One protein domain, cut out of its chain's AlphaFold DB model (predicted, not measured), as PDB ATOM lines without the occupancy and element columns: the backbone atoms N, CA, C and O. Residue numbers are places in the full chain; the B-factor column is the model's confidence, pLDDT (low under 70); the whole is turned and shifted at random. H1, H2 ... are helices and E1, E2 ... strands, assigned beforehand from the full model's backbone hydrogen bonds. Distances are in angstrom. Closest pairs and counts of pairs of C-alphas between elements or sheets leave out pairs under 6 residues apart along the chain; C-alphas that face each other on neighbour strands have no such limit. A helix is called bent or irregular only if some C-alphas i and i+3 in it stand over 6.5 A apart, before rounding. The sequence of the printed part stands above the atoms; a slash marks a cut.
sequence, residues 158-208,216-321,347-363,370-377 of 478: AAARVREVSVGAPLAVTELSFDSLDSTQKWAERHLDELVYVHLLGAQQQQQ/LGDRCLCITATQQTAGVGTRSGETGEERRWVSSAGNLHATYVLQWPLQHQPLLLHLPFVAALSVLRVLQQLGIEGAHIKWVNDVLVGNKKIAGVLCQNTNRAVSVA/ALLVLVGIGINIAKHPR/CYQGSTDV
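AT A GLANCE: This is residues 158 to 208, 216 to 321, 347 to 363 and 370 to 377 of the 478 residues of the protein "uncharacterized protein LOC113146911" of Cyclospora cayetanensis (UniProt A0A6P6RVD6). One long, strongly twisted sheet of eight strands curls round the helices on its two faces: the long helix H3 covers one face and the short H1 packs on the other, in three layers with the sheet in the middle. H2 follows H1 and is on the sheet too, while a small separate hairpin, E4 and E5, meets the sheet where E4 packs on E9. The printed part has 182 residues, with named elements in the order E1 E2 H1 H2 E3 E4 E5 E6 H3 E7 E8 E9 E10. The large sheet runs E1 E2 E3 E6 E10 E9 E8 E7 and is mixed; the class is mixed, helices and strands. The whole is compact, with a radius of gyration of the C-alphas of 16.4 A and spans of 51 by 36 by 35 A.

IN THESE COORDINATES: Find C-alpha 161 at (146.182, 165.444, 155.703), where E1, residues 161 to 165, begins. Next come E2, 172 to 181, H1, 184 to 190, and H2, 192 to 207, 21.6 A long. After a cut read E3, 219 to 228, 25.0 A, then E4, 232 to 235, and E5, 242 to 244. E6, 252 to 261, 27.6 A, leads directly into H3, 262 to 285, 32.5 A. H3 is irregular, with C-alphas 263 and 266 7.9 A apart, and has a kink of 70 degrees near residue 269. E7, 291 to 294, E8, 298 to 301, and E9, 304 to 319, 42.4 A, form a meander, each strand the antiparallel neighbour of the one before. E10, 347 to 356, 28.0 A, ends at C-alpha 356 (151.444, 175.785, 138.385).

HOW THE PARTS SIT: In the large sheet, look for parallel E2 and E3 at N 176 and O 222, 2.8 A. Antiparallel E6 and E10 bring N 254 to 3.0 A from O 354, and antiparallel E10 and E9 bring N 310 to 2.8 A from O 353. H3 is on the sheet; its closest C-alphas with E9 are Pro 272 and Cys 311, 5.8 A. H1 is on the opposite face, its closest C-alphas with E6 being Gln 185 and Thr 255, 5.6 A. H1 and H2 are close but not clearly touching, about perpendicular at 88 degrees, with C-alphas 188 and 195 closest at 7.9 A. Every O i to N i+4 pair is within hydrogen-bond range in H1, against 7 of 12 in H2 and 12 of 20 in H3.

THE WHOLE: The farthest C-alphas, of Gln 208 and Arg 363, are 53.2 A apart. Cuts leave C-alpha gaps of 13.7 A from 208 to 216, 10.6 A from 321 to 347 and 13.5 A from 363 to 370. Of the links printed whole, none is long. Confidence is under 70 at residues 166 to 170, 198 to 208, 216 to 218, 319 to 321, 361 to 363 and 370 to 373.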
ATOM      1  N   ALA A 158     149.421 169.547 162.788       89.44
ATOM      2  CA  ALA A 158     148.487 168.448 163.046       89.44
ATOM      3  C   ALA A 158     147.141 168.538 162.284       89.44
ATOM      4  O   ALA A 158     146.389 167.567 162.276       89.44
ATOM      5  N   ALA A 159     146.825 169.668 161.635       92.94
ATOM      6  CA  ALA A 159     145.670 169.786 160.740       92.94
ATOM      7  C   ALA A 159     145.952 169.280 159.307       92.94
ATOM      8  O   ALA A 159     145.033 169.220 158.486       92.94
ATOM      9  N   ALA A 160     147.200 168.922 158.987       94.50
ATOM     10  CA  ALA A 160     147.580 168.397 157.681       94.50
ATOM     11  C   ALA A 160     146.989 167.004 157.421       94.50
ATOM     12  O   ALA A 160     147.106 166.088 158.237       94.50
ATOM     13  N   ARG A 161     146.465 166.788 156.212       95.56
ATOM     14  CA  ARG A 161     146.182 165.444 155.703       95.56
ATOM     15  C   ARG A 161     147.476 164.854 155.145       95.56
ATOM     16  O   ARG A 161     147.885 165.197 154.035       95.56
ATOM     17  N   VAL A 162     148.125 164.002 155.937       92.81
ATOM     18  CA  VAL A 162     149.402 163.362 155.586       92.81
ATOM     19  C   VAL A 162     149.202 162.308 154.490       92.81
ATOM     20  O   VAL A 162     148.275 161.499 154.578       92.81
ATOM     21  N   ARG A 163     150.068 162.287 153.468       90.50
ATOM     22  CA  ARG A 163     150.137 161.220 152.449       90.50
ATOM     23  C   ARG A 163     151.590 160.881 152.111       90.50
ATOM     24  O   ARG A 163     152.372 161.777 151.829       90.50
ATOM     25  N   GLU A 164     151.934 159.598 152.052       87.00
ATOM     26  CA  GLU A 164     153.194 159.151 151.442       87.00
ATOM     27  C   GLU A 164     153.032 159.076 149.916       87.00
ATOM     28  O   GLU A 164     152.126 158.411 149.409       87.00
ATOM     29  N   VAL A 165     153.904 159.760 149.174       82.12
ATOM     30  CA  VAL A 165     153.884 159.859 147.708       82.12
ATOM     31  C   VAL A 165     155.139 159.186 147.147       82.12
ATOM     32  O   VAL A 165     156.155 159.820 146.862       82.12
ATOM     33  N   SER A 166     155.062 157.864 146.997       64.62
ATOM     34  CA  SER A 166     156.166 156.967 146.619       64.62
ATOM     35  C   SER A 166     155.965 156.324 145.234       64.62
ATOM     36  O   SER A 166     156.070 155.112 145.047       64.62
ATOM     37  N   VAL A 167     155.675 157.145 144.217       55.97
ATOM     38  CA  VAL A 167     155.402 156.681 142.839       55.97
ATOM     39  C   VAL A 167     156.702 156.490 142.042       55.97
ATOM     40  O   VAL A 167     157.054 157.308 141.197       55.97
ATOM     41  N   GLY A 168     157.438 155.411 142.331       56.22
ATOM     42  CA  GLY A 168     158.591 154.955 141.531       56.22
ATOM     43  C   GLY A 168     159.787 155.920 141.449       56.22
ATOM     44  O   GLY A 168     160.654 155.748 140.595       56.22
ATOM     45  N   ALA A 169     159.825 156.942 142.304       58.50
ATOM     46  CA  ALA A 169     160.870 157.958 142.348       58.50
ATOM     47  C   ALA A 169     161.983 157.582 143.348       58.50
ATOM     48  O   ALA A 169     161.697 156.923 144.346       58.50
ATOM     49  N   PRO A 170     163.231 158.058 143.155       65.75
ATOM     50  CA  PRO A 170     164.323 157.880 144.123       65.75
ATOM     51  C   PRO A 170     164.180 158.755 145.384       65.75
ATOM     52  O   PRO A 170     165.055 158.741 146.240       65.75
ATOM     53  N   LEU A 171     163.110 159.548 145.479       73.94
ATOM     54  CA  LEU A 171     162.814 160.457 146.581       73.94
ATOM     55  C   LEU A 171     161.445 160.085 147.154       73.94
ATOM     56  O   LEU A 171     160.435 160.233 146.461       73.94
ATOM     57  N   ALA A 172     161.399 159.633 148.406       79.38
ATOM     58  CA  ALA A 172     160.146 159.472 149.132       79.38
ATOM     59  C   ALA A 172     159.628 160.859 149.544       79.38
ATOM     60  O   ALA A 172     160.319 161.610 150.237       79.38
ATOM     61  N   VAL A 173     158.422 161.220 149.100       86.94
ATOM     62  CA  VAL A 173     157.824 162.524 149.406       86.94
ATOM     63  C   VAL A 173     156.664 162.342 150.374       86.94
ATOM     64  O   VAL A 173     155.645 161.761 150.007       86.94
ATOM     65  N   THR A 174     156.783 162.885 151.582       89.50
ATOM     66  CA  THR A 174     155.657 162.985 152.514       89.50
ATOM     67  C   THR A 174     154.933 164.301 152.267       89.50
ATOM     68  O   THR A 174     155.476 165.391 152.459       89.50
ATOM     69  N   GLU A 175     153.693 164.213 151.807       93.38
ATOM     70  CA  GLU A 175     152.835 165.359 151.557       93.38
ATOM     71  C   GLU A 175     152.053 165.739 152.820       93.38
ATOM     72  O   GLU A 175     151.408 164.895 153.441       93.38
ATOM     73  N   LEU A 176     152.065 167.028 153.162       95.56
ATOM     74  CA  LEU A 176     151.209 167.648 154.168       95.56
ATOM     75  C   LEU A 176     150.175 168.506 153.437       95.56
ATOM     76  O   LEU A 176     150.473 169.624 153.010       95.56
ATOM     77  N   SER A 177     148.980 167.949 153.234       96.62
ATOM     78  CA  SER A 177     147.958 168.553 152.376       96.62
ATOM     79  C   SER A 177     146.881 169.277 153.186       96.62
ATOM     80  O   SER A 177     146.283 168.697 154.094       96.62
ATOM     81  N   PHE A 178     146.619 170.535 152.835       96.31
ATOM     82  CA  PHE A 178     145.649 171.415 153.487       96.31
ATOM     83  C   PHE A 178     144.543 171.854 152.514       96.31
ATOM     84  O   PHE A 178     144.762 172.019 151.311       96.31
ATOM     85  N   ASP A 179     143.342 172.114 153.031       94.19
ATOM     86  CA  ASP A 179     142.247 172.626 152.199       94.19
ATOM     87  C   ASP A 179     142.454 174.131 151.873       94.19
ATOM     88  O   ASP A 179     142.262 174.547 150.731       94.19
ATOM     89  N   SER A 180     142.962 174.941 152.815       93.88
ATOM     90  CA  SER A 180     143.366 176.342 152.577       93.88
ATOM     91  C   SER A 180     144.499 176.785 153.511       93.88
ATOM     92  O   SER A 180     144.499 176.424 154.685       93.88
ATOM     93  N   LEU A 181     145.413 177.628 153.014       95.94
ATOM     94  CA  LEU A 181     146.449 178.332 153.794       95.94
ATOM     95  C   LEU A 181     146.520 179.825 153.404       95.94
ATOM     96  O   LEU A 181     145.899 180.254 152.429       95.94
ATOM     97  N   ASP A 182     147.313 180.619 154.130       94.88
ATOM     98  CA  ASP A 182     147.767 181.938 153.667       94.88
ATOM     99  C   ASP A 182     148.693 181.770 152.452       94.88
ATOM    100  O   ASP A 182     148.382 182.251 151.362       94.88
ATOM    101  N   SER A 183     149.765 180.991 152.611       96.44
ATOM    102  CA  SER A 183     150.589 180.439 151.543       96.44
ATOM    103  C   SER A 183     151.375 179.229 152.053       96.44
ATOM    104  O   SER A 183     151.947 179.293 153.135       96.44
ATOM    105  N   THR A 184     151.496 178.161 151.259       97.69
ATOM    106  CA  THR A 184     152.333 176.985 151.579       97.69
ATOM    107  C   THR A 184     153.769 177.385 151.918       97.69
ATOM    108  O   THR A 184     154.371 176.813 152.821       97.69
ATOM    109  N   GLN A 185     154.282 178.420 151.246       97.44
ATOM    110  CA  GLN A 185     155.616 178.974 151.445       97.44
ATOM    111  C   GLN A 185     155.738 179.687 152.802       97.44
ATOM    112  O   GLN A 185     156.614 179.350 153.596       97.44
ATOM    113  N   LYS A 186     154.840 180.636 153.113       96.38
ATOM    114  CA  LYS A 186     154.880 181.387 154.384       96.38
ATOM    115  C   LYS A 186     154.437 180.575 155.591       96.38
ATOM    116  O   LYS A 186     154.893 180.845 156.698       96.38
ATOM    117  N   TRP A 187     153.617 179.556 155.388       97.19
ATOM    118  CA  TRP A 187     153.320 178.561 156.402       97.19
ATOM    119  C   TRP A 187     154.551 177.682 156.684       97.19
ATOM    120  O   TRP A 187     155.002 177.624 157.825       97.19
ATOM    121  N   ALA A 188     155.200 177.111 155.660       95.69
ATOM    122  CA  ALA A 188     156.419 176.312 155.842       95.69
ATOM    123  C   ALA A 188     157.595 177.113 156.446       95.69
ATOM    124  O   ALA A 188     158.377 176.559 157.212       95.69
ATOM    125  N   GLU A 189     157.705 178.418 156.161       93.94
ATOM    126  CA  GLU A 189     158.669 179.320 156.820       93.94
ATOM    127  C   GLU A 189     158.405 179.488 158.329       93.94
ATOM    128  O   GLU A 189     159.355 179.642 159.096       93.94
ATOM    129  N   ARG A 190     157.134 179.465 158.758       94.00
ATOM    130  CA  ARG A 190     156.720 179.660 160.161       94.00
ATOM    131  C   ARG A 190     156.764 178.366 160.978       94.00
ATOM    132  O   ARG A 190     157.199 178.401 162.122       94.00
ATOM    133  N   HIS A 191     156.390 177.236 160.376       92.12
ATOM    134  CA  HIS A 191     156.342 175.912 161.021       92.12
ATOM    135  C   HIS A 191     157.643 175.107 160.887       92.12
ATOM    136  O   HIS A 191     157.700 173.947 161.289       92.12
ATOM    137  N   LEU A 192     158.706 175.705 160.336       88.69
ATOM    138  CA  LEU A 192     159.951 175.013 159.985       88.69
ATOM    139  C   LEU A 192     160.567 174.208 161.143       88.69
ATOM    140  O   LEU A 192     161.023 173.094 160.915       88.69
ATOM    141  N   ASP A 193     160.559 174.736 162.370       83.31
ATOM    142  CA  ASP A 193     161.114 174.043 163.543       83.31
ATOM    143  C   ASP A 193     160.328 172.761 163.895       83.31
ATOM    144  O   ASP A 193     160.929 171.724 164.182       83.31
ATOM    145  N   GLU A 194     158.995 172.794 163.800       86.31
ATOM    146  CA  GLU A 194     158.128 171.632 164.052       86.31
ATOM    147  C   GLU A 194     158.240 170.595 162.923       86.31
ATOM    148  O   GLU A 194     158.387 169.401 163.185       86.31
ATOM    149  N   LEU A 195     158.272 171.051 161.664       85.75
ATOM    150  CA  LEU A 195     158.479 170.205 160.480       85.75
ATOM    151  C   LEU A 195     159.831 169.469 160.519       85.75
ATOM    152  O   LEU A 195     159.931 168.312 160.099       85.75
ATOM    153  N   VAL A 196     160.872 170.119 161.047       79.75
ATOM    154  CA  VAL A 196     162.186 169.506 161.272       79.75
ATOM    155  C   VAL A 196     162.120 168.460 162.373       79.75
ATOM    156  O   VAL A 196     162.535 167.325 162.149       79.75
ATOM    157  N   TYR A 197     161.588 168.828 163.540       74.31
ATOM    158  CA  TYR A 197     161.553 167.960 164.711       74.31
ATOM    159  C   TYR A 197     160.702 166.704 164.482       74.31
ATOM    160  O   TYR A 197     161.211 165.585 164.554       74.31
ATOM    161  N   VAL A 198     159.418 166.883 164.153       68.94
ATOM    162  CA  VAL A 198     158.440 165.787 164.079       68.94
ATOM    163  C   VAL A 198     158.724 164.858 162.902       68.94
ATOM    164  O   VAL A 198     158.620 163.641 163.041       68.94
ATOM    165  N   HIS A 199     159.077 165.417 161.740       67.88
ATOM    166  CA  HIS A 199     159.144 164.645 160.502       67.88
ATOM    167  C   HIS A 199     160.576 164.389 160.015       67.88
ATOM    168  O   HIS A 199     160.972 163.230 159.891       67.88
ATOM    169  N   LEU A 200     161.371 165.433 159.747       66.19
ATOM    170  CA  LEU A 200     162.694 165.254 159.123       66.19
ATOM    171  C   LEU A 200     163.720 164.577 160.051       66.19
ATOM    172  O   LEU A 200     164.604 163.878 159.556       66.19
ATOM    173  N   LEU A 201     163.598 164.760 161.371       63.62
ATOM    174  CA  LEU A 201     164.412 164.080 162.385       63.62
ATOM    175  C   LEU A 201     163.710 162.838 162.956       63.62
ATOM    176  O   LEU A 201     164.342 161.787 163.069       63.62
ATOM    177  N   GLY A 202     162.406 162.913 163.244       59.12
ATOM    178  CA  GLY A 202     161.623 161.772 163.743       59.12
ATOM    179  C   GLY A 202     161.691 160.532 162.839       59.12
ATOM    180  O   GLY A 202     161.866 159.415 163.331       59.12
ATOM    181  N   ALA A 203     161.669 160.717 161.512       55.78
ATOM    182  CA  ALA A 203     161.808 159.617 160.553       55.78
ATOM    183  C   ALA A 203     163.162 158.880 160.641       55.78
ATOM    184  O   ALA A 203     163.229 157.698 160.307       55.78
ATOM    185  N   GLN A 204     164.231 159.534 161.115       54.06
ATOM    186  CA  GLN A 204     165.548 158.898 161.249       54.06
ATOM    187  C   GLN A 204     165.681 158.035 162.508       54.06
ATOM    188  O   GLN A 204     166.403 157.039 162.474       54.06
ATOM    189  N   GLN A 205     164.964 158.346 163.594       51.25
ATOM    190  CA  GLN A 205     164.977 157.496 164.793       51.25
ATOM    191  C   GLN A 205     164.348 156.121 164.524       51.25
ATOM    192  O   GLN A 205     164.872 155.107 164.980       51.25
ATOM    193  N   GLN A 206     163.286 156.055 163.714       50.53
ATOM    194  CA  GLN A 206     162.706 154.773 163.286       50.53
ATOM    195  C   GLN A 206     163.633 153.993 162.338       50.53
ATOM    196  O   GLN A 206     163.627 152.763 162.334       50.53
ATOM    197  N   GLN A 207     164.481 154.688 161.575       51.22
ATOM    198  CA  GLN A 207     165.383 154.065 160.606       51.22
ATOM    199  C   GLN A 207     166.536 153.275 161.260       51.22
ATOM    200  O   GLN A 207     167.134 152.432 160.601       51.22
ATOM    201  N   GLN A 208     166.809 153.443 162.563       49.38
ATOM    202  CA  GLN A 208     167.829 152.653 163.277       49.38
ATOM    203  C   GLN A 208     167.499 151.154 163.432       49.38
ATOM    204  O   GLN A 208     168.387 150.387 163.801       49.38
ATOM    205  N   LEU A 216     170.695 160.836 153.123       46.78
ATOM    206  CA  LEU A 216     170.054 162.095 153.553       46.78
ATOM    207  C   LEU A 216     169.284 162.830 152.434       46.78
ATOM    208  O   LEU A 216     168.608 163.815 152.714       46.78
ATOM    209  N   GLY A 217     169.420 162.403 151.176       54.78
ATOM    210  CA  GLY A 217     168.725 162.988 150.031       54.78
ATOM    211  C   GLY A 217     167.370 162.355 149.720       54.78
ATOM    212  O   GLY A 217     166.670 162.880 148.863       54.78
ATOM    213  N   ASP A 218     166.996 161.258 150.389       65.75
ATOM    214  CA  ASP A 218     165.991 160.325 149.857       65.75
ATOM    215  C   ASP A 218     164.596 160.504 150.498       65.75
ATOM    216  O   ASP A 218     163.657 159.775 150.179       65.75
ATOM    217  N   ARG A 219     164.431 161.521 151.363       72.44
ATOM    218  CA  ARG A 219     163.145 161.969 151.932       72.44
ATOM    219  C   ARG A 219     162.937 163.478 151.763       72.44
ATOM    220  O   ARG A 219     163.866 164.262 151.945       72.44
ATOM    221  N   CYS A 220     161.707 163.896 151.468       84.81
ATOM    222  CA  CYS A 220     161.317 165.303 151.322       84.81
ATOM    223  C   CYS A 220     159.890 165.554 151.837       84.81
ATOM    224  O   CYS A 220     158.997 164.742 151.617       84.81
ATOM    225  N   LEU A 221     159.665 166.713 152.466       91.06
ATOM    226  CA  LEU A 221     158.321 167.207 152.783       91.06
ATOM    227  C   LEU A 221     157.757 168.031 151.625       91.06
ATOM    228  O   LEU A 221     158.448 168.907 151.109       91.06
ATOM    229  N   CYS A 222     156.482 167.839 151.294       94.69
ATOM    230  CA  CYS A 222     155.740 168.681 150.355       94.69
ATOM    231  C   CYS A 222     154.494 169.268 151.031       94.69
ATOM    232  O   CYS A 222     153.536 168.550 151.301       94.69
ATOM    233  N   ILE A 223     154.481 170.574 151.298       97.25
ATOM    234  CA  ILE A 223     153.309 171.279 151.825       97.25
ATOM    235  C   ILE A 223     152.430 171.670 150.637       97.25
ATOM    236  O   ILE A 223     152.870 172.461 149.799       97.25
ATOM    237  N   THR A 224     151.192 171.177 150.570       97.44
ATOM    238  CA  THR A 224     150.227 171.545 149.518       97.44
ATOM    239  C   THR A 224     148.987 172.211 150.100       97.44
ATOM    240  O   THR A 224     148.569 171.910 151.216       97.44
ATOM    241  N   ALA A 225     148.384 173.126 149.341       95.94
ATOM    242  CA  ALA A 225     147.105 173.727 149.701       95.94
ATOM    243  C   ALA A 225     146.176 173.803 148.487       95.94
ATOM    244  O   ALA A 225     146.600 174.237 147.414       95.94
ATOM    245  N   THR A 226     144.903 173.430 148.653       93.25
ATOM    246  CA  THR A 226     143.903 173.533 147.568       93.25
ATOM    247  C   THR A 226     143.613 174.998 147.211       93.25
ATOM    248  O   THR A 226     143.334 175.312 146.052       93.25
ATOM    249  N   GLN A 227     143.759 175.911 148.176       89.69
ATOM    250  CA  GLN A 227     143.701 177.362 147.998       89.69
ATOM    251  C   GLN A 227     144.814 178.062 148.803       89.69
ATOM    252  O   GLN A 227     145.140 177.642 149.912       89.69
ATOM    253  N   GLN A 228     145.367 179.163 148.274       92.69
ATOM    254  CA  GLN A 228     146.140 180.130 149.070       92.69
ATOM    255  C   GLN A 228     145.420 181.484 149.051       92.69
ATOM    256  O   GLN A 228     145.093 181.985 147.972       92.69
ATOM    257  N   THR A 229     145.188 182.103 150.207       92.25
ATOM    258  CA  THR A 229     144.527 183.423 150.283       92.25
ATOM    259  C   THR A 229     145.503 184.581 150.022       92.25
ATOM    260  O   THR A 229     145.137 185.593 149.410       92.25
ATOM    261  N   ALA A 230     146.767 184.403 150.408       92.81
ATOM    262  CA  ALA A 230     147.857 185.375 150.348       92.81
ATOM    263  C   ALA A 230     149.131 184.762 149.724       92.81
ATOM    264  O   ALA A 230     150.241 184.974 150.208       92.81
ATOM    265  N   GLY A 231     148.970 183.993 148.640       92.75
ATOM    266  CA  GLY A 231     150.079 183.370 147.911       92.75
ATOM    267  C   GLY A 231     151.181 184.369 147.532       92.75
ATOM    268  O   GLY A 231     150.890 185.451 147.016       92.75
ATOM    269  N   VAL A 232     152.444 183.995 147.761       93.81
ATOM    270  CA  VAL A 232     153.620 184.855 147.531       93.81
ATOM    271  C   VAL A 232     154.435 184.447 146.300       93.81
ATOM    272  O   VAL A 232     154.489 183.282 145.910       93.81
ATOM    273  N   GLY A 233     155.091 185.430 145.690       92.81
ATOM    274  CA  GLY A 233     156.054 185.295 144.601       92.81
ATOM    275  C   GLY A 233     157.371 186.020 144.909       92.81
ATOM    276  O   GLY A 233     157.638 186.431 146.036       92.81
ATOM    277  N   THR A 234     158.224 186.194 143.897       90.69
ATOM    278  CA  THR A 234     159.528 186.860 144.070       90.69
ATOM    279  C   THR A 234     159.386 188.340 144.427       90.69
ATOM    280  O   THR A 234     158.501 189.035 143.918       90.69
ATOM    281  N   ARG A 235     160.310 188.849 145.254       88.31
ATOM    282  CA  ARG A 235     160.346 190.259 145.671       88.31
ATOM    283  C   ARG A 235     160.568 191.226 144.507       88.31
ATOM    284  O   ARG A 235     161.252 190.909 143.528       88.31
ATOM    285  N   SER A 236     159.959 192.403 144.601       82.31
ATOM    286  CA  SER A 236     160.196 193.526 143.699       82.31
ATOM    287  C   SER A 236     161.616 194.060 143.881       82.31
ATOM    288  O   SER A 236     162.059 194.257 145.007       82.31
ATOM    289  N   GLY A 237     162.326 194.316 142.779       80.19
ATOM    290  CA  GLY A 237     163.634 194.980 142.833       80.19
ATOM    291  C   GLY A 237     163.532 196.483 143.111       80.19
ATOM    292  O   GLY A 237     164.520 197.093 143.498       80.19
ATOM    293  N   GLU A 238     162.345 197.064 142.919       82.38
ATOM    294  CA  GLU A 238     162.084 198.502 143.060       82.38
ATOM    295  C   GLU A 238     161.570 198.856 144.462       82.38
ATOM    296  O   GLU A 238     162.007 199.848 145.037       82.38
ATOM    297  N   THR A 239     160.677 198.034 145.031       86.44
ATOM    298  CA  THR A 239     160.064 198.282 146.354       86.44
ATOM    299  C   THR A 239     160.536 197.323 147.450       86.44
ATOM    300  O   THR A 239     160.286 197.565 148.625       86.44
ATOM    301  N   GLY A 240     161.205 196.217 147.099       84.31
ATOM    302  CA  GLY A 240     161.579 195.147 148.035       84.31
ATOM    303  C   GLY A 240     160.426 194.225 148.462       84.31
ATOM    304  O   GLY A 240     160.679 193.164 149.032       84.31
ATOM    305  N   GLU A 241     159.177 194.585 148.166       87.06
ATOM    306  CA  GLU A 241     157.966 193.875 148.601       87.06
ATOM    307  C   GLU A 241     157.769 192.542 147.868       87.06
ATOM    308  O   GLU A 241     158.149 192.384 146.706       87.06
ATOM    309  N   GLU A 242     157.144 191.567 148.528       89.25
ATOM    310  CA  GLU A 242     156.813 190.267 147.934       89.25
ATOM    311  C   GLU A 242     155.623 190.408 146.970       89.25
ATOM    312  O   GLU A 242     154.548 190.863 147.353       89.25
ATOM    313  N   ARG A 243     155.803 190.030 145.693       89.62
ATOM    314  CA  ARG A 243     154.705 190.063 144.710       89.62
ATOM    315  C   ARG A 243     153.636 189.033 145.068       89.62
ATOM    316  O   ARG A 243     153.968 187.936 145.510       89.62
ATOM    317  N   ARG A 244     152.369 189.330 144.777       88.44
ATOM    318  CA  ARG A 244     151.270 188.369 144.942       88.44
ATOM    319  C   ARG A 244     151.298 187.278 143.867       88.44
ATOM    320  O   ARG A 244     151.403 187.566 142.676       88.44
ATOM    321  N   TRP A 245     151.126 186.029 144.287       89.31
ATOM    322  CA  TRP A 245     150.787 184.895 143.429       89.31
ATOM    323  C   TRP A 245     149.291 184.573 143.576       89.31
ATOM    324  O   TRP A 245     148.792 184.366 144.682       89.31
ATOM    325  N   VAL A 246     148.553 184.570 142.461       85.19
ATOM    326  CA  VAL A 246     147.087 184.415 142.464       85.19
ATOM    327  C   VAL A 246     146.712 182.931 142.457       85.19
ATOM    328  O   VAL A 246     146.680 182.273 141.416       85.19
ATOM    329  N   SER A 247     146.418 182.405 143.644       78.62
ATOM    330  CA  SER A 247     146.139 180.984 143.875       78.62
ATOM    331  C   SER A 247     144.656 180.627 143.826       78.62
ATOM    332  O   SER A 247     144.039 180.291 144.838       78.62
ATOM    333  N   SER A 248     144.101 180.641 142.616       76.81
ATOM    334  CA  SER A 248     142.811 180.011 142.312       76.81
ATOM    335  C   SER A 248     142.801 178.530 142.721       76.81
ATOM    336  O   SER A 248     143.821 177.840 142.608       76.81
ATOM    337  N   ALA A 249     141.644 178.032 143.162       81.75
ATOM    338  CA  ALA A 249     141.453 176.611 143.447       81.75
ATOM    339  C   ALA A 249     141.603 175.760 142.171       81.75
ATOM    340  O   ALA A 249     141.259 176.205 141.074       81.75
ATOM    341  N   GLY A 250     142.136 174.543 142.310       86.56
ATOM    342  CA  GLY A 250     142.434 173.649 141.179       86.56
ATOM    343  C   GLY A 250     143.761 173.930 140.458       86.56
ATOM    344  O   GLY A 250     144.126 173.186 139.553       86.56
ATOM    345  N   ASN A 251     144.506 174.961 140.866       91.50
ATOM    346  CA  ASN A 251     145.921 175.127 140.519       91.50
ATOM    347  C   ASN A 251     146.809 174.406 141.545       91.50
ATOM    348  O   ASN A 251     146.409 174.230 142.695       91.50
ATOM    349  N   LEU A 252     148.023 174.013 141.146       94.44
ATOM    350  CA  LEU A 252     148.996 173.443 142.077       94.44
ATOM    351  C   LEU A 252     149.688 174.568 142.847       94.44
ATOM    352  O   LEU A 252     150.346 175.414 142.238       94.44
ATOM    353  N   HIS A 253     149.600 174.510 144.174       95.81
ATOM    354  CA  HIS A 253     150.382 175.331 145.097       95.81
ATOM    355  C   HIS A 253     151.115 174.380 146.044       95.81
ATOM    356  O   HIS A 253     150.486 173.757 146.898       95.81
ATOM    357  N   ALA A 254     152.428 174.242 145.868       97.19
ATOM    358  CA  ALA A 254     153.262 173.308 146.623       97.19
ATOM    359  C   ALA A 254     154.529 174.004 147.130       97.19
ATOM    360  O   ALA A 254     155.109 174.808 146.407       97.19
ATOM    361  N   THR A 255     154.979 173.691 148.345       97.94
ATOM    362  CA  THR A 255     156.303 174.083 148.852       97.94
ATOM    363  C   THR A 255     157.037 172.849 149.346       97.94
ATOM    364  O   THR A 255     156.588 172.186 150.278       97.94
ATOM    365  N   TYR A 256     158.176 172.550 148.725       94.69
ATOM    366  CA  TYR A 256     159.035 171.436 149.116       94.69
ATOM    367  C   TYR A 256     160.056 171.891 150.163       94.69
ATOM    368  O   TYR A 256     160.714 172.913 149.957       94.69
ATOM    369  N   VAL A 257     160.222 171.128 151.246       92.25
ATOM    370  CA  VAL A 257     161.334 171.287 152.201       92.25
ATOM    371  C   VAL A 257     162.409 170.264 151.852       92.25
ATOM    372  O   VAL A 257     162.150 169.059 151.838       92.25
ATOM    373  N   LEU A 258     163.612 170.752 151.559       88.00
ATOM    374  CA  LEU A 258     164.755 169.949 151.131       88.00
ATOM    375  C   LEU A 258     165.923 170.111 152.106       88.00
ATOM    376  O   LEU A 258     166.255 171.232 152.497       88.00
ATOM    377  N   GLN A 259     166.580 168.999 152.441       84.25
ATOM    378  CA  GLN A 259     167.901 169.014 153.068       84.25
ATOM    379  C   GLN A 259     168.960 169.214 151.975       84.25
ATOM    380  O   GLN A 259     169.036 168.439 151.022       84.25
ATOM    381  N   TRP A 260     169.780 170.257 152.095       85.38
ATOM    382  CA  TRP A 260     170.841 170.579 151.142       85.38
ATOM    383  C   TRP A 260     172.216 170.462 151.810       85.38
ATOM    384  O   TRP A 260     172.479 171.222 152.743       85.38
ATOM    385  N   PRO A 261     173.117 169.563 151.367       85.31
ATOM    386  CA  PRO A 261     174.419 169.377 152.011       85.31
ATOM    387  C   PRO A 261     175.206 170.690 152.107       85.31
ATOM    388  O   PRO A 261     175.350 171.396 151.104       85.31
ATOM    389  N   LEU A 262     175.724 171.026 153.294       85.50
ATOM    390  CA  LEU A 262     176.367 172.321 153.545       85.50
ATOM    391  C   LEU A 262     177.589 172.549 152.637       85.50
ATOM    392  O   LEU A 262     177.771 173.650 152.119       85.50
ATOM    393  N   GLN A 263     178.356 171.499 152.316       85.19
ATOM    394  CA  GLN A 263     179.479 171.580 151.370       85.19
ATOM    395  C   GLN A 263     179.063 171.946 149.929       85.19
ATOM    396  O   GLN A 263     179.904 172.320 149.115       85.19
ATOM    397  N   HIS A 264     177.769 171.864 149.600       88.75
ATOM    398  CA  HIS A 264     177.202 172.271 148.313       88.75
ATOM    399  C   HIS A 264     176.453 173.615 148.380       88.75
ATOM    400  O   HIS A 264     175.818 173.998 147.395       88.75
ATOM    401  N   GLN A 265     176.514 174.361 149.492       88.38
ATOM    402  CA  GLN A 265     175.845 175.665 149.653       88.38
ATOM    403  C   GLN A 265     176.061 176.649 148.476       88.38
ATOM    404  O   GLN A 265     175.079 177.269 148.064       88.38
ATOM    405  N   PRO A 266     177.257 176.782 147.856       90.31
ATOM    406  CA  PRO A 266     177.447 177.686 146.713       90.31
ATOM    407  C   PRO A 266     176.565 177.365 145.495       90.31
ATOM    408  O   PRO A 266     176.255 178.254 144.706       90.31
ATOM    409  N   LEU A 267     176.121 176.112 145.343       91.31
ATOM    410  CA  LEU A 267     175.282 175.678 144.224       91.31
ATOM    411  C   LEU A 267     173.798 176.062 144.389       91.31
ATOM    412  O   LEU A 267     173.045 175.973 143.417       91.31
ATOM    413  N   LEU A 268     173.374 176.551 145.565       90.56
ATOM    414  CA  LEU A 268     171.991 176.986 145.825       90.56
ATOM    415  C   LEU A 268     171.498 178.057 144.843       90.56
ATOM    416  O   LEU A 268     170.314 178.084 144.513       90.56
ATOM    417  N   LEU A 269     172.395 178.900 144.316       91.44
ATOM    418  CA  LEU A 269     172.044 179.930 143.331       91.44
ATOM    419  C   LEU A 269     171.497 179.351 142.010       91.44
ATOM    420  O   LEU A 269     170.805 180.049 141.271       91.44
ATOM    421  N   HIS A 270     171.770 178.075 141.717       93.44
ATOM    422  CA  HIS A 270     171.241 177.374 140.545       93.44
ATOM    423  C   HIS A 270     169.884 176.699 140.796       93.44
ATOM    424  O   HIS A 270     169.188 176.372 139.831       93.44
ATOM    425  N   LEU A 271     169.474 176.509 142.058       93.56
ATOM    426  CA  LEU A 271     168.262 175.765 142.413       93.56
ATOM    427  C   LEU A 271     166.970 176.313 141.765       93.56
ATOM    428  O   LEU A 271     166.205 175.488 141.264       93.56
ATOM    429  N   PRO A 272     166.731 177.642 141.651       95.00
ATOM    430  CA  PRO A 272     165.540 178.162 140.967       95.00
ATOM    431  C   PRO A 272     165.450 177.733 139.500       95.00
ATOM    432  O   PRO A 272     164.366 177.424 139.011       95.00
ATOM    433  N   PHE A 273     166.592 177.670 138.807       95.75
ATOM    434  CA  PHE A 273     166.664 177.245 137.410       95.75
ATOM    435  C   PHE A 273     166.518 175.725 137.263       95.75
ATOM    436  O   PHE A 273     165.823 175.262 136.361       95.75
ATOM    437  N   VAL A 274     167.116 174.939 138.167       95.31
ATOM    438  CA  VAL A 274     166.953 173.473 138.188       95.31
ATOM    439  C   VAL A 274     165.493 173.094 138.452       95.31
ATOM    440  O   VAL A 274     164.934 172.274 137.729       95.31
ATOM    441  N   ALA A 275     164.839 173.739 139.419       96.31
ATOM    442  CA  ALA A 275     163.423 173.528 139.701       96.31
ATOM    443  C   ALA A 275     162.518 174.002 138.544       96.31
ATOM    444  O   ALA A 275     161.598 173.279 138.166       96.31
ATOM    445  N   ALA A 276     162.807 175.144 137.904       97.50
ATOM    446  CA  ALA A 276     162.077 175.581 136.709       97.50
ATOM    447  C   ALA A 276     162.253 174.618 135.517       97.50
ATOM    448  O   ALA A 276     161.315 174.416 134.745       97.50
ATOM    449  N   LEU A 277     163.416 173.966 135.390       97.94
ATOM    450  CA  LEU A 277     163.655 172.901 134.411       97.94
ATOM    451  C   LEU A 277     162.881 171.615 134.734       97.94
ATOM    452  O   LEU A 277     162.371 170.977 133.814       97.94
ATOM    453  N   SER A 278     162.736 171.253 136.010       96.12
ATOM    454  CA  SER A 278     161.849 170.156 136.423       96.12
ATOM    455  C   SER A 278     160.385 170.463 136.095       96.12
ATOM    456  O   SER A 278     159.716 169.631 135.488       96.12
ATOM    457  N   VAL A 279     159.905 171.677 136.392       97.69
ATOM    458  CA  VAL A 279     158.545 172.123 136.028       97.69
ATOM    459  C   VAL A 279     158.340 172.105 134.510       97.69
ATOM    460  O   VAL A 279     157.330 171.583 134.044       97.69
ATOM    461  N   LEU A 280     159.303 172.601 133.723       98.00
ATOM    462  CA  LEU A 280     159.255 172.531 132.260       98.00
ATOM    463  C   LEU A 280     159.101 171.082 131.764       98.00
ATOM    464  O   LEU A 280     158.245 170.817 130.924       98.00
ATOM    465  N   ARG A 281     159.888 170.143 132.303       96.81
ATOM    466  CA  ARG A 281     159.817 168.720 131.929       96.81
ATOM    467  C   ARG A 281     158.460 168.099 132.263       96.81
ATOM    468  O   ARG A 281     157.926 167.375 131.432       96.81
ATOM    469  N   VAL A 282     157.884 168.419 133.424       95.25
ATOM    470  CA  VAL A 282     156.537 167.952 133.804       95.25
ATOM    471  C   VAL A 282     155.474 168.510 132.853       95.25
ATOM    472  O   VAL A 282     154.633 167.759 132.372       95.25
ATOM    473  N   LEU A 283     155.535 169.797 132.495       96.25
ATOM    474  CA  LEU A 283     154.597 170.388 131.530       96.25
ATOM    475  C   LEU A 283     154.738 169.767 130.126       96.25
ATOM    476  O   LEU A 283     153.732 169.535 129.461       96.25
ATOM    477  N   GLN A 284     155.957 169.426 129.702       95.75
ATOM    478  CA  GLN A 284     156.208 168.698 128.451       95.75
ATOM    479  C   GLN A 284     155.679 167.253 128.500       95.75
ATOM    480  O   GLN A 284     155.101 166.787 127.522       95.75
ATOM    481  N   GLN A 285     155.802 166.558 129.638       93.38
ATOM    482  CA  GLN A 285     155.195 165.236 129.862       93.38
ATOM    483  C   GLN A 285     153.656 165.288 129.868       93.38
ATOM    484  O   GLN A 285     153.013 164.335 129.439       93.38
ATOM    485  N   LEU A 286     153.068 166.418 130.275       91.56
ATOM    486  CA  LEU A 286     151.637 166.727 130.145       91.56
ATOM    487  C   LEU A 286     151.238 167.202 128.727       91.56
ATOM    488  O   LEU A 286     150.126 167.692 128.531       91.56
ATOM    489  N   GLY A 287     152.126 167.071 127.736       94.12
ATOM    490  CA  GLY A 287     151.855 167.363 126.325       94.12
ATOM    491  C   GLY A 287     152.021 168.828 125.907       94.12
ATOM    492  O   GLY A 287     151.695 169.162 124.769       94.12
ATOM    493  N   ILE A 288     152.521 169.713 126.776       95.50
ATOM    494  CA  ILE A 288     152.713 171.136 126.455       95.50
ATOM    495  C   ILE A 288     154.076 171.338 125.777       95.50
ATOM    496  O   ILE A 288     155.089 171.625 126.416       95.50
ATOM    497  N   GLU A 289     154.089 171.208 124.452       91.62
ATOM    498  CA  GLU A 289     155.286 171.303 123.608       91.62
ATOM    499  C   GLU A 289     155.870 172.728 123.598       91.62
ATOM    500  O   GLU A 289     157.085 172.913 123.626       91.62
ATOM    501  N   GLY A 290     155.003 173.748 123.601       91.81
ATOM    502  CA  GLY A 290     155.377 175.168 123.510       91.81
ATOM    503  C   GLY A 290     155.909 175.812 124.801       91.81
ATOM    504  O   GLY A 290     156.029 177.043 124.862       91.81
ATOM    505  N   ALA A 291     156.176 175.021 125.842       96.25
ATOM    506  CA  ALA A 291     156.671 175.507 127.125       96.25
ATOM    507  C   ALA A 291     158.170 175.866 127.078       96.25
ATOM    508  O   ALA A 291     158.978 175.162 126.474       96.25
ATOM    509  N   HIS A 292     158.561 176.957 127.744       96.25
ATOM    510  CA  HIS A 292     159.956 177.395 127.860       96.25
ATOM    511  C   HIS A 292     160.219 178.158 129.168       96.25
ATOM    512  O   HIS A 292     159.316 178.758 129.747       96.25
ATOM    513  N   ILE A 293     161.474 178.159 129.631       96.69
ATOM    514  CA  ILE A 293     161.889 178.911 130.826       96.69
ATOM    515  C   ILE A 293     162.209 180.357 130.437       96.69
ATOM    516  O   ILE A 293     163.076 180.606 129.598       96.69
ATOM    517  N   LYS A 294     161.576 181.310 131.117       95.00
ATOM    518  CA  LYS A 294     162.060 182.686 131.239       95.00
ATOM    519  C   LYS A 294     162.952 182.739 132.482       95.00
ATOM    520  O   LYS A 294     162.502 182.546 133.610       95.00
ATOM    521  N   TRP A 295     164.242 182.958 132.247       93.12
ATOM    522  CA  TRP A 295     165.292 182.890 133.265       93.12
ATOM    523  C   TRP A 295     165.035 183.861 134.441       93.12
ATOM    524  O   TRP A 295     164.640 185.002 134.214       93.12
ATOM    525  N   VAL A 296     165.261 183.484 135.707       92.62
ATOM    526  CA  VAL A 296     165.702 182.160 136.209       92.62
ATOM    527  C   VAL A 296     164.569 181.144 136.391       92.62
ATOM    528  O   VAL A 296     164.822 179.951 136.265       92.62
ATOM    529  N   ASN A 297     163.366 181.603 136.737       95.00
ATOM    530  CA  ASN A 297     162.411 180.843 137.558       95.00
ATOM    531  C   ASN A 297     160.951 180.864 137.060       95.00
ATOM    532  O   ASN A 297     160.073 180.309 137.723       95.00
ATOM    533  N   ASP A 298     160.672 181.522 135.935       95.00
ATOM    534  CA  ASP A 298     159.344 181.576 135.319       95.00
ATOM    535  C   ASP A 298     159.257 180.528 134.194       95.00
ATOM    536  O   ASP A 298     160.179 180.416 133.386       95.00
ATOM    537  N   VAL A 299     158.138 179.806 134.068       96.31
ATOM    538  CA  VAL A 299     157.857 178.966 132.885       96.31
ATOM    539  C   VAL A 299     156.672 179.546 132.120       96.31
ATOM    540  O   VAL A 299     155.647 179.903 132.713       96.31
ATOM    541  N   LEU A 300     156.831 179.683 130.804       95.31
ATOM    542  CA  LEU A 300     155.916 180.366 129.891       95.31
ATOM    543  C   LEU A 300     155.483 179.448 128.738       95.31
ATOM    544  O   LEU A 300     156.246 178.595 128.295       95.31
ATOM    545  N   VAL A 301     154.286 179.690 128.199       94.44
ATOM    546  CA  VAL A 301     153.771 179.117 126.943       94.44
ATOM    547  C   VAL A 301     153.215 180.266 126.107       94.44
ATOM    548  O   VAL A 301     152.429 181.063 126.611       94.44
ATOM    549  N   GLY A 302     153.628 180.404 124.843       89.81
ATOM    550  CA  GLY A 302     153.142 181.493 123.976       89.81
ATOM    551  C   GLY A 302     153.352 182.897 124.568       89.81
ATOM    552  O   GLY A 302     152.466 183.743 124.492       89.81
ATOM    553  N   ASN A 303     154.502 183.115 125.218       89.88
ATOM    554  CA  ASN A 303     154.869 184.296 126.017       89.88
ATOM    555  C   ASN A 303     154.007 184.570 127.271       89.88
ATOM    556  O   ASN A 303     154.293 185.524 127.993       89.88
ATOM    557  N   LYS A 304     153.006 183.735 127.581       90.75
ATOM    558  CA  LYS A 304     152.193 183.828 128.801       90.75
ATOM    559  C   LYS A 304     152.768 182.977 129.933       90.75
ATOM    560  O   LYS A 304     153.194 181.853 129.682       90.75
ATOM    561  N   LYS A 305     152.747 183.447 131.186       92.12
ATOM    562  CA  LYS A 305     153.271 182.674 132.337       92.12
ATOM    563  C   LYS A 305     152.300 181.561 132.760       92.12
ATOM    564  O   LYS A 305     151.147 181.848 133.079       92.12
ATOM    565  N   ILE A 306     152.786 180.316 132.803       94.12
ATOM    566  CA  ILE A 306     152.035 179.124 133.246       94.12
ATOM    567  C   ILE A 306     152.470 178.622 134.631       94.12
ATOM    568  O   ILE A 306     151.661 178.064 135.366       94.12
ATOM    569  N   ALA A 307     153.729 178.844 135.014       95.31
ATOM    570  CA  ALA A 307     154.241 178.439 136.318       95.31
ATOM    571  C   ALA A 307     155.346 179.375 136.822       95.31
ATOM    572  O   ALA A 307     155.962 180.111 136.046       95.31
ATOM    573  N   GLY A 308     155.600 179.346 138.128       94.94
ATOM    574  CA  GLY A 308     156.689 180.080 138.767       94.94
ATOM    575  C   GLY A 308     157.285 179.317 139.944       94.94
ATOM    576  O   GLY A 308     156.569 178.628 140.668       94.94
ATOM    577  N   VAL A 309     158.595 179.473 140.128       97.06
ATOM    578  CA  VAL A 309     159.359 178.889 141.237       97.06
ATOM    579  C   VAL A 309     159.854 179.986 142.184       97.06
ATOM    580  O   VAL A 309     160.301 181.045 141.737       97.06
ATOM    581  N   LEU A 310     159.810 179.720 143.487       96.31
ATOM    582  CA  LEU A 310     160.310 180.577 144.558       96.31
ATOM    583  C   LEU A 310     161.187 179.742 145.504       96.31
ATOM    584  O   LEU A 310     160.673 178.980 146.315       96.31
ATOM    585  N   CYS A 311     162.511 179.866 145.396       95.69
ATOM    586  CA  CYS A 311     163.434 179.205 146.324       95.69
ATOM    587  C   CYS A 311     163.849 180.158 147.449       95.69
ATOM    588  O   CYS A 311     164.226 181.299 147.177       95.69
ATOM    589  N   GLN A 312     163.866 179.666 148.686       93.12
ATOM    590  CA  GLN A 312     164.364 180.388 149.855       93.12
ATOM    591  C   GLN A 312     165.303 179.494 150.672       93.12
ATOM    592  O   GLN A 312     164.901 178.450 151.182       93.12
ATOM    593  N   ASN A 313     166.557 179.925 150.828       89.88
ATOM    594  CA  ASN A 313     167.425 179.402 151.882       89.88
ATOM    595  C   ASN A 313     166.890 179.908 153.229       89.88
ATOM    596  O   ASN A 313     166.707 181.113 153.405       89.88
ATOM    597  N   THR A 314     166.627 179.000 154.165       85.31
ATOM    598  CA  THR A 314     166.088 179.344 155.492       85.31
ATOM    599  C   THR A 314     167.167 179.815 156.472       85.31
ATOM    600  O   THR A 314     166.841 180.311 157.548       85.31
ATOM    601  N   ASN A 315     168.447 179.628 156.122       82.94
ATOM    602  CA  ASN A 315     169.615 179.744 157.002       82.94
ATOM    603  C   ASN A 315     169.567 178.839 158.252       82.94
ATOM    604  O   ASN A 315     170.394 178.998 159.148       82.94
ATOM    605  N   ARG A 316     168.647 177.868 158.321       81.44
ATOM    606  CA  ARG A 316     168.682 176.809 159.334       81.44
ATOM    607  C   ARG A 316     169.607 175.696 158.862       81.44
ATOM    608  O   ARG A 316     169.321 175.041 157.860       81.44
ATOM    609  N   ALA A 317     170.697 175.497 159.592       80.31
ATOM    610  CA  ALA A 317     171.488 174.281 159.518       80.31
ATOM    611  C   ALA A 317     170.885 173.211 160.442       80.31
ATOM    612  O   ALA A 317     170.355 173.532 161.506       80.31
ATOM    613  N   VAL A 318     170.992 171.949 160.038       74.94
ATOM    614  CA  VAL A 318     170.665 170.763 160.834       74.94
ATOM    615  C   VAL A 318     171.869 169.831 160.781       74.94
ATOM    616  O   VAL A 318     172.261 169.391 159.698       74.94
ATOM    617  N   SER A 319     172.454 169.533 161.941       67.62
ATOM    618  CA  SER A 319     173.539 168.558 162.070       67.62
ATOM    619  C   SER A 319     172.970 167.150 162.188       67.62
ATOM    620  O   SER A 319     172.372 166.792 163.200       67.62
ATOM    621  N   VAL A 320     173.182 166.319 161.168       54.59
ATOM    622  CA  VAL A 320     172.659 164.943 161.108       54.59
ATOM    623  C   VAL A 320     173.661 163.942 161.715       54.59
ATOM    624  O   VAL A 320     173.927 162.863 161.190       54.59
ATOM    625  N   ALA A 321     174.263 164.332 162.838       44.91
ATOM    626  CA  ALA A 321     175.123 163.503 163.674       44.91
ATOM    627  C   ALA A 321     174.822 163.810 165.151       44.91
ATOM    628  O   ALA A 321     174.817 164.969 165.551       44.91
ATOM    629  N   ALA A 347     173.429 169.932 157.025       81.81
ATOM    630  CA  ALA A 347     172.578 170.291 155.898       81.81
ATOM    631  C   ALA A 347     171.838 171.608 156.159       81.81
ATOM    632  O   ALA A 347     171.338 171.846 157.254       81.81
ATOM    633  N   LEU A 348     171.739 172.455 155.138       87.19
ATOM    634  CA  LEU A 348     170.861 173.621 155.135       87.19
ATOM    635  C   LEU A 348     169.452 173.214 154.718       87.19
ATOM    636  O   LEU A 348     169.278 172.464 153.759       87.19
ATOM    637  N   LEU A 349     168.442 173.765 155.381       88.31
ATOM    638  CA  LEU A 349     167.054 173.595 154.966       88.31
ATOM    639  C   LEU A 349     166.684 174.636 153.914       88.31
ATOM    640  O   LEU A 349     166.860 175.845 154.109       88.31
ATOM    641  N   VAL A 350     166.141 174.161 152.799       92.50
ATOM    642  CA  VAL A 350     165.781 174.991 151.652       92.50
ATOM    643  C   VAL A 350     164.323 174.760 151.303       92.50
ATOM    644  O   VAL A 350     163.883 173.620 151.164       92.50
ATOM    645  N   LEU A 351     163.583 175.854 151.144       95.56
ATOM    646  CA  LEU A 351     162.203 175.835 150.684       95.56
ATOM    647  C   LEU A 351     162.168 176.080 149.177       95.56
ATOM    648  O   LEU A 351     162.835 176.989 148.678       95.56
ATOM    649  N   VAL A 352     161.389 175.278 148.455       97.06
ATOM    650  CA  VAL A 352     161.141 175.433 147.017       97.06
ATOM    651  C   VAL A 352     159.634 175.483 146.785       97.06
ATOM    652  O   VAL A 352     158.983 174.454 146.614       97.06
ATOM    653  N   GLY A 353     159.086 176.695 146.784       97.69
ATOM    654  CA  GLY A 353     157.720 176.976 146.364       97.69
ATOM    655  C   GLY A 353     157.568 176.823 144.850       97.69
ATOM    656  O   GLY A 353     158.369 177.356 144.078       97.69
ATOM    657  N   ILE A 354     156.535 176.107 144.416       97.69
ATOM    658  CA  ILE A 354     156.163 175.895 143.016       97.69
ATOM    659  C   ILE A 354     154.664 176.169 142.862       97.69
ATOM    660  O   ILE A 354     153.825 175.513 143.483       97.69
ATOM    661  N   GLY A 355     154.333 177.131 142.001       95.62
ATOM    662  CA  GLY A 355     152.969 177.395 141.551       95.62
ATOM    663  C   GLY A 355     152.797 176.994 140.088       95.62
ATOM    664  O   GLY A 355     153.555 177.479 139.246       95.62
ATOM    665  N   ILE A 356     151.806 176.152 139.769       95.00
ATOM    666  CA  ILE A 356     151.444 175.785 138.385       95.00
ATOM    667  C   ILE A 356     149.959 176.058 138.140       95.00
ATOM    668  O   ILE A 356     149.088 175.587 138.874       95.00
ATOM    669  N   ASN A 357     149.676 176.788 137.065       93.06
ATOM    670  CA  ASN A 357     148.330 177.113 136.617       93.06
ATOM    671  C   ASN A 357     147.753 175.925 135.832       93.06
ATOM    672  O   ASN A 357     148.106 175.723 134.671       93.06
ATOM    673  N   ILE A 358     146.896 175.124 136.461       91.31
ATOM    674  CA  ILE A 358     146.299 173.915 135.874       91.31
ATOM    675  C   ILE A 358     144.840 174.180 135.492       91.31
ATOM    676  O   ILE A 358     144.449 173.935 134.352       91.31
ATOM    677  N   ALA A 359     144.053 174.699 136.434       84.06
ATOM    678  CA  ALA A 359     142.655 175.043 136.239       84.06
ATOM    679  C   ALA A 359     142.491 176.406 135.553       84.06
ATOM    680  O   ALA A 359     143.349 177.285 135.639       84.06
ATOM    681  N   LYS A 360     141.341 176.583 134.894       74.94
ATOM    682  CA  LYS A 360     141.013 177.786 134.124       74.94
ATOM    683  C   LYS A 360     141.097 179.047 134.984       74.94
ATOM    684  O   LYS A 360     140.316 179.218 135.922       74.94
ATOM    685  N   HIS A 361     141.975 179.969 134.606       66.44
ATOM    686  CA  HIS A 361     142.178 181.211 135.353       66.44
ATOM    687  C   HIS A 361     140.949 182.147 135.322       66.44
ATOM    688  O   HIS A 361     140.363 182.354 134.248       66.44
ATOM    689  N   PRO A 362     140.543 182.764 136.456       64.69
ATOM    690  CA  PRO A 362     139.480 183.765 136.481       64.69
ATOM    691  C   PRO A 362     139.849 184.980 135.620       64.69
ATOM    692  O   PRO A 362     140.843 185.667 135.861       64.69
ATOM    693  N   ARG A 363     139.037 185.243 134.592       59.12
ATOM    694  CA  ARG A 363     139.243 186.337 133.634       59.12
ATOM    695  C   ARG A 363     138.588 187.615 134.159       59.12
ATOM    696  O   ARG A 363     137.366 187.723 134.159       59.12
ATOM    697  N   CYS A 370     151.693 190.007 138.002       51.47
ATOM    698  CA  CYS A 370     151.844 188.566 137.795       51.47
ATOM    699  C   CYS A 370     150.714 187.936 136.963       51.47
ATOM    700  O   CYS A 370     150.844 186.776 136.570       51.47
ATOM    701  N   TYR A 371     149.624 188.665 136.700       54.75
ATOM    702  CA  TYR A 371     148.407 188.113 136.104       54.75
ATOM    703  C   TYR A 371     148.149 188.552 134.656       54.75
ATOM    704  O   TYR A 371     147.568 187.793 133.873       54.75
ATOM    705  N   GLN A 372     148.605 189.750 134.280       54.81
ATOM    706  CA  GLN A 372     148.473 190.287 132.922       54.81
ATOM    707  C   GLN A 372     149.334 189.475 131.943       54.81
ATOM    708  O   GLN A 372     150.550 189.633 131.877       54.81
ATOM    709  N   GLY A 373     148.694 188.566 131.202       69.19
ATOM    710  CA  GLY A 373     149.394 187.586 130.366       69.19
ATOM    711  C   GLY A 373     149.779 186.296 131.101       69.19
ATOM    712  O   GLY A 373     150.791 185.684 130.772       69.19
ATOM    713  N   SER A 374     148.995 185.849 132.083       85.19
ATOM    714  CA  SER A 374     149.049 184.458 132.558       85.19
ATOM    715  C   SER A 374     148.300 183.500 131.610       85.19
ATOM    716  O   SER A 374     147.486 183.923 130.785       85.19
ATOM    717  N   THR A 375     148.602 182.203 131.704       90.19
ATOM    718  CA  THR A 375     147.874 181.092 131.057       90.19
ATOM    719  C   THR A 375     147.804 179.900 132.007       90.19
ATOM    720  O   THR A 375     148.595 179.818 132.947       90.19
ATOM    721  N   ASP A 376     146.898 178.967 131.732       91.88
ATOM    722  CA  ASP A 376     146.788 177.664 132.394       91.88
ATOM    723  C   ASP A 376     147.034 176.493 131.419       91.88
ATOM    724  O   ASP A 376     147.130 176.696 130.203       91.88
ATOM    725  N   VAL A 377     147.184 175.276 131.959       92.25
ATOM    726  CA  VAL A 377     147.387 174.018 131.210       92.25
ATOM    727  C   VAL A 377     146.266 173.783 130.195       92.25
ATOM    728  O   VAL A 377     146.540 173.412 129.052       92.25
TER     729      VAL A 377